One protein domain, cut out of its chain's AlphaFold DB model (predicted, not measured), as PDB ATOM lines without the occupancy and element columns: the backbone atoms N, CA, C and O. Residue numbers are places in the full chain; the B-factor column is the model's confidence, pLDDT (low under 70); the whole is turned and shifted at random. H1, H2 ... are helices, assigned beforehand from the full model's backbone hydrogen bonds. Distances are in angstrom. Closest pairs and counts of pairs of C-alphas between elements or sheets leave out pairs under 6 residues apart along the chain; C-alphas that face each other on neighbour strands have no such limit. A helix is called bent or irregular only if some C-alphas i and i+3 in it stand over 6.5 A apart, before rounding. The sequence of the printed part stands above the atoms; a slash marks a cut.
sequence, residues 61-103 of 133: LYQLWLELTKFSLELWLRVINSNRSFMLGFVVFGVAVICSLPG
ATOM      1  N   LEU A  61      -6.911 -22.547  41.780       82.50
ATOM      2  CA  LEU A  61      -7.656 -21.725  40.835       82.50
ATOM      3  C   LEU A  61      -8.783 -22.521  40.169       82.50
ATOM      4  O   LEU A  61      -9.892 -22.015  40.045       82.50
ATOM      5  N   TYR A  62      -8.530 -23.777  39.798       78.75
ATOM      6  CA  TYR A  62      -9.535 -24.666  39.222       78.75
ATOM      7  C   TYR A  62     -10.658 -24.983  40.212       78.75
ATOM      8  O   TYR A  62     -11.830 -24.911  39.854       78.75
ATOM      9  N   GLN A  63     -10.327 -25.276  41.472       78.56
ATOM     10  CA  GLN A  63     -11.335 -25.482  42.517       78.56
ATOM     11  C   GLN A  63     -12.177 -24.224  42.754       78.56
ATOM     12  O   GLN A  63     -13.403 -24.311  42.795       78.56
ATOM     13  N   LEU A  64     -11.539 -23.052  42.837       83.88
ATOM     14  CA  LEU A  64     -12.235 -21.773  42.976       83.88
ATOM     15  C   LEU A  64     -13.166 -21.509  41.785       83.88
ATOM     16  O   LEU A  64     -14.300 -21.067  41.954       83.88
ATOM     17  N   TRP A  65     -12.696 -21.813  40.576       82.44
ATOM     18  CA  TRP A  65     -13.459 -21.639  39.348       82.44
ATOM     19  C   TRP A  65     -14.656 -22.595  39.260       82.44
ATOM     20  O   TRP A  65     -15.728 -22.190  38.815       82.44
ATOM     21  N   LEU A  66     -14.529 -23.836  39.739       82.81
ATOM     22  CA  LEU A  66     -15.653 -24.775  39.832       82.81
ATOM     23  C   LEU A  66     -16.742 -24.285  40.792       82.81
ATOM     24  O   LEU A  66     -17.923 -24.349  40.463       82.81
ATOM     25  N   GLU A  67     -16.368 -23.775  41.962       82.81
ATOM     26  CA  GLU A  67     -17.350 -23.230  42.908       82.81
ATOM     27  C   GLU A  67     -18.021 -21.963  42.354       82.81
ATOM     28  O   GLU A  67     -19.242 -21.815  42.426       82.81
ATOM     29  N   LEU A  68     -17.251 -21.089  41.697       85.19
ATOM     30  CA  LEU A  68     -17.788 -19.890  41.054       85.19
ATOM     31  C   LEU A  68     -18.747 -20.230  39.903       85.19
ATOM     32  O   LEU A  68     -19.813 -19.623  39.781       85.19
ATOM     33  N   THR A  69     -18.396 -21.208  39.065       80.44
ATOM     34  CA  THR A  69     -19.249 -21.643  37.951       80.44
ATOM     35  C   THR A  69     -20.529 -22.302  38.451       80.44
ATOM     36  O   THR A  69     -21.595 -21.964  37.940       80.44
ATOM     37  N   LYS A  70     -20.480 -23.138  39.497       84.19
ATOM     38  CA  LYS A  70     -21.689 -23.671  40.151       84.19
ATOM     39  C   LYS A  70     -22.608 -22.556  40.638       84.19
ATOM     40  O   LYS A  70     -23.779 -22.536  40.266       84.19
ATOM     41  N   PHE A  71     -22.073 -21.600  41.400       83.44
ATOM     42  CA  PHE A  71     -22.858 -20.478  41.914       83.44
ATOM     43  C   PHE A  71     -23.480 -19.658  40.779       83.44
ATOM     44  O   PHE A  71     -24.663 -19.317  40.812       83.44
ATOM     45  N   SER A  72     -22.702 -19.385  39.730       81.25
ATOM     46  CA  SER A  72     -23.209 -18.681  38.555       81.25
ATOM     47  C   SER A  72     -24.319 -19.466  37.851       81.25
ATOM     48  O   SER A  72     -25.321 -18.872  37.465       81.25
ATOM     49  N   LEU A  73     -24.195 -20.793  37.733       82.50
ATOM     50  CA  LEU A  73     -25.184 -21.651  37.089       82.50
ATOM     51  C   LEU A  73     -26.501 -21.646  37.871       82.50
ATOM     52  O   LEU A  73     -27.563 -21.498  37.273       82.50
ATOM     53  N   GLU A  74     -26.435 -21.752  39.200       84.38
ATOM     54  CA  GLU A  74     -27.607 -21.652  40.074       84.38
ATOM     55  C   GLU A  74     -28.304 -20.294  39.944       84.38
ATOM     56  O   GLU A  74     -29.535 -20.225  39.859       84.38
ATOM     57  N   LEU A  75     -27.526 -19.210  39.888       84.19
ATOM     58  CA  LEU A  75     -28.052 -17.863  39.698       84.19
ATOM     59  C   LEU A  75     -28.750 -17.734  38.338       84.19
ATOM     60  O   LEU A  75     -29.889 -17.274  38.266       84.19
ATOM     61  N   TRP A  76     -28.099 -18.192  37.267       81.75
ATOM     62  CA  TRP A  76     -28.660 -18.184  35.919       81.75
ATOM     63  C   TRP A  76     -29.930 -19.034  35.817       81.75
ATOM     64  O   TRP A  76     -30.902 -18.581  35.221       81.75
ATOM     65  N   LEU A  77     -29.974 -20.214  36.439       80.62
ATOM     66  CA  LEU A  77     -31.167 -21.067  36.485       80.62
ATOM     67  C   LEU A  77     -32.350 -20.357  37.153       80.62
ATOM     68  O   LEU A  77     -33.460 -20.381  36.621       80.62
ATOM     69  N   ARG A  78     -32.119 -19.669  38.280       81.88
ATOM     70  CA  ARG A  78     -33.161 -18.862  38.938       81.88
ATOM     71  C   ARG A  78     -33.636 -17.710  38.051       81.88
ATOM     72  O   ARG A  78     -34.840 -17.483  37.940       81.88
ATOM     73  N   VAL A  79     -32.709 -17.012  37.394       79.44
ATOM     74  CA  VAL A  79     -33.024 -15.892  36.495       79.44
ATOM     75  C   VAL A  79     -33.813 -16.363  35.274       79.44
ATOM     76  O   VAL A  79     -34.842 -15.766  34.967       79.44
ATOM     77  N   ILE A  80     -33.408 -17.455  34.622       80.25
ATOM     78  CA  ILE A  80     -34.102 -18.018  33.451       80.25
ATOM     79  C   ILE A  80     -35.503 -18.500  33.820       80.25
ATOM     80  O   ILE A  80     -36.437 -18.284  33.048       80.25
ATOM     81  N   ASN A  81     -35.669 -19.104  35.003       77.69
ATOM     82  CA  ASN A  81     -36.985 -19.513  35.488       77.69
ATOM     83  C   ASN A  81     -37.931 -18.310  35.655       77.69
ATOM     84  O   ASN A  81     -39.124 -18.420  35.396       77.69
ATOM     85  N   SER A  82     -37.398 -17.143  36.039       79.12
ATOM     86  CA  SER A  82     -38.187 -15.906  36.130       79.12
ATOM     87  C   SER A  82     -38.393 -15.198  34.787       79.12
ATOM     88  O   SER A  82     -39.419 -14.557  34.586       79.12
ATOM     89  N   ASN A  83     -37.428 -15.287  33.867       77.38
ATOM     90  CA  ASN A  83     -37.407 -14.512  32.632       77.38
ATOM     91  C   ASN A  83     -36.748 -15.296  31.494       77.38
ATOM     92  O   ASN A  83     -35.522 -15.373  31.369       77.38
ATOM     93  N   ARG A  84     -37.588 -15.800  30.587       74.75
ATOM     94  CA  ARG A  84     -37.172 -16.609  29.431       74.75
ATOM     95  C   ARG A  84     -36.255 -15.855  28.455       74.75
ATOM     96  O   ARG A  84     -35.475 -16.487  27.747       74.75
ATOM     97  N   SER A  85     -36.294 -14.520  28.456       75.94
ATOM     98  CA  SER A  85     -35.473 -13.652  27.596       75.94
ATOM     99  C   SER A  85     -33.968 -13.720  27.889       75.94
ATOM    100  O   SER A  85     -33.165 -13.397  27.019       75.94
ATOM    101  N   PHE A  86     -33.561 -14.185  29.075       75.38
ATOM    102  CA  PHE A  86     -32.146 -14.307  29.452       75.38
ATOM    103  C   PHE A  86     -31.482 -15.615  28.983       75.38
ATOM    104  O   PHE A  86     -30.281 -15.794  29.187       75.38
ATOM    105  N   MET A  87     -32.220 -16.495  28.293       76.25
ATOM    106  CA  MET A  87     -31.689 -17.731  27.695       76.25
ATOM    107  C   MET A  87     -30.467 -17.488  26.805       76.25
ATOM    108  O   MET A  87     -29.506 -18.251  26.863       76.25
ATOM    109  N   LEU A  88     -30.467 -16.412  26.012       76.19
ATOM    110  CA  LEU A  88     -29.347 -16.110  25.116       76.19
ATOM    111  C   LEU A  88     -28.059 -15.808  25.903       76.19
ATOM    112  O   LEU A  88     -26.989 -16.300  25.556       76.19
ATOM    113  N   GLY A  89     -28.176 -15.051  27.000       79.94
ATOM    114  CA  GLY A  89     -27.053 -14.740  27.889       79.94
ATOM    115  C   GLY A  89     -26.489 -15.985  28.573       79.94
ATOM    116  O   GLY A  89     -25.274 -16.132  28.672       79.94
ATOM    117  N   PHE A  90     -27.358 -16.923  28.953       79.00
ATOM    118  CA  PHE A  90     -26.948 -18.206  29.519       79.00
ATOM    119  C   PHE A  90     -26.167 -19.075  28.528       79.00
ATOM    120  O   PHE A  90     -25.152 -19.663  28.896       79.00
ATOM    121  N   VAL A  91     -26.592 -19.127  27.261       78.94
ATOM    122  CA  VAL A  91     -25.872 -19.869  26.214       78.94
ATOM    123  C   VAL A  91     -24.491 -19.258  25.970       78.94
ATOM    124  O   VAL A  91     -23.504 -19.988  25.939       78.94
ATOM    125  N   VAL A  92     -24.397 -17.929  25.868       81.81
ATOM    126  CA  VAL A  92     -23.108 -17.231  25.710       81.81
ATOM    127  C   VAL A  92     -22.200 -17.476  26.915       81.81
ATOM    128  O   VAL A  92     -21.015 -17.753  26.740       81.81
ATOM    129  N   PHE A  93     -22.752 -17.438  28.129       82.06
ATOM    130  CA  PHE A  93     -22.020 -17.757  29.351       82.06
ATOM    131  C   PHE A  93     -21.486 -19.198  29.331       82.06
ATOM    132  O   PHE A  93     -20.299 -19.411  29.562       82.06
ATOM    133  N   GLY A  94     -22.322 -20.178  28.977       80.19
ATOM    134  CA  GLY A  94     -21.907 -21.576  28.843       80.19
ATOM    135  C   GLY A  94     -20.792 -21.766  27.813       80.19
ATOM    136  O   GLY A  94     -19.797 -22.430  28.101       80.19
ATOM    137  N   VAL A  95     -20.900 -21.127  26.643       79.56
ATOM    138  CA  VAL A  95     -19.853 -21.160  25.608       79.56
ATOM    139  C   VAL A  95     -18.557 -20.525  26.120       79.56
ATOM    140  O   VAL A  95     -17.495 -21.119  25.968       79.56
ATOM    141  N   ALA A  96     -18.625 -19.376  26.796       80.81
ATOM    142  CA  ALA A  96     -17.450 -18.720  27.370       80.81
ATOM    143  C   ALA A  96     -16.760 -19.587  28.436       80.81
ATOM    144  O   ALA A  96     -15.532 -19.664  28.467       80.81
ATOM    145  N   VAL A  97     -17.531 -20.285  29.274       79.44
ATOM    146  CA  VAL A  97     -17.028 -21.219  30.292       79.44
ATOM    147  C   VAL A  97     -16.327 -22.412  29.634       79.44
ATOM    148  O   VAL A  97     -15.202 -22.734  30.010       79.44
ATOM    149  N   ILE A  98     -16.930 -23.016  28.605       78.31
ATOM    150  CA  ILE A  98     -16.337 -24.133  27.850       78.31
ATOM    151  C   ILE A  98     -15.058 -23.694  27.122       78.31
ATOM    152  O   ILE A  98     -14.055 -24.402  27.154       78.31
ATOM    153  N   CYS A  99     -15.056 -22.509  26.505       76.00
ATOM    154  CA  CYS A  99     -13.888 -21.958  25.816       76.00
ATOM    155  C   CYS A  99     -12.760 -21.533  26.769       76.00
ATOM    156  O   CYS A  99     -11.609 -21.444  26.339       76.00
ATOM    157  N   SER A 100     -13.076 -21.267  28.040       72.50
ATOM    158  CA  SER A 100     -12.097 -20.908  29.076       72.50
ATOM    159  C   SER A 100     -11.393 -22.131  29.674       72.50
ATOM    160  O   SER A 100     -10.384 -21.978  30.359       72.50
ATOM    161  N   LEU A 101     -11.894 -23.347  29.417       73.69
ATOM    162  CA  LEU A 101     -11.237 -24.576  29.846       73.69
ATOM    163  C   LEU A 101     -10.000 -24.843  28.969       73.69
ATOM    164  O   LEU A 101     -10.136 -25.020  27.754       73.69
ATOM    165  N   PRO A 102      -8.794 -24.958  29.556       62.50
ATOM    166  CA  PRO A 102      -7.542 -25.118  28.807       62.50
ATOM    167  C   PRO A 102      -7.404 -26.442  28.021       62.50
ATOM    168  O   PRO A 102      -6.362 -26.677  27.421       62.50
ATOM    169  N   GLY A 103      -8.432 -27.298  27.981       54.62
ATOM    170  CA  GLY A 103      -8.415 -28.605  27.308       54.62
ATOM    171  C   GLY A 103      -9.239 -28.719  26.018       54.62
ATOM    172  O   GLY A 103      -9.145 -29.736  25.341       54.62
TER     173      GLY A 103
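AT A GLANCE: This is residues 61 to 103 of the 133 residues of the protein "Putative membrane protein" of Culex tarsalis (UniProt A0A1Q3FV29). This is a long helical hairpin: H1 runs the length of the domain, the chain turns sharply at Asn 83, and H2 folds back beside H1, nearly alongside it and in the opposite direction. The two helices come close near the turn, with residues 101 to 103 as a short tail after H2. The printed part has 43 residues with two named helices, H1 then H2, and no named strand; the class is all helix. The whole is flat, spanning 31 by 17 by 8 A, and only just loose, close to compact, with a radius of gyration of the C-alphas of 11.3 A.

HOW THE PARTS SIT: Begin with the longest helix, H1, residues 61 to 82, and then look at H2, residues 84 to 100. They touch, with 5 pairs of C-alphas within 8 A. Look at Ile 80 and Phe 86 for their closest C-alphas, 5.8 A apart. The two stand at a shallow tilt of 14 degrees and run opposite ways, a helical hairpin; their centres are 11.4 A apart. In H1 every O i to N i+4 pair is within hydrogen-bond range; in H2 it is 11 of 13.

IN THESE COORDINATES: Find C-alpha 61 at (-7.656, -21.725, 40.835); from there H1 runs 31.4 A to C-alpha 82 at (-38.187, -15.906, 36.130). H2 starts at C-alpha 84 and runs 25.4 A to C-alpha 100 at (-12.097, -20.908, 29.076). H2 is irregular: C-alphas 85 and 88 are 7.1 A apart.

THE WHOLE: Look to Ser 82 and Gly 103 for the two C-alphas farthest apart, 33.5 A. The first and last printed C-alphas, of Leu 61 and Gly 103, are 15.2 A apart. The link from H1 to H2 is tight, with 1 residue between them, and the printed part has no cut. In the B-factor column the mean pLDDT of the printed part is 78.9, and residues 102 to 103 are under 70.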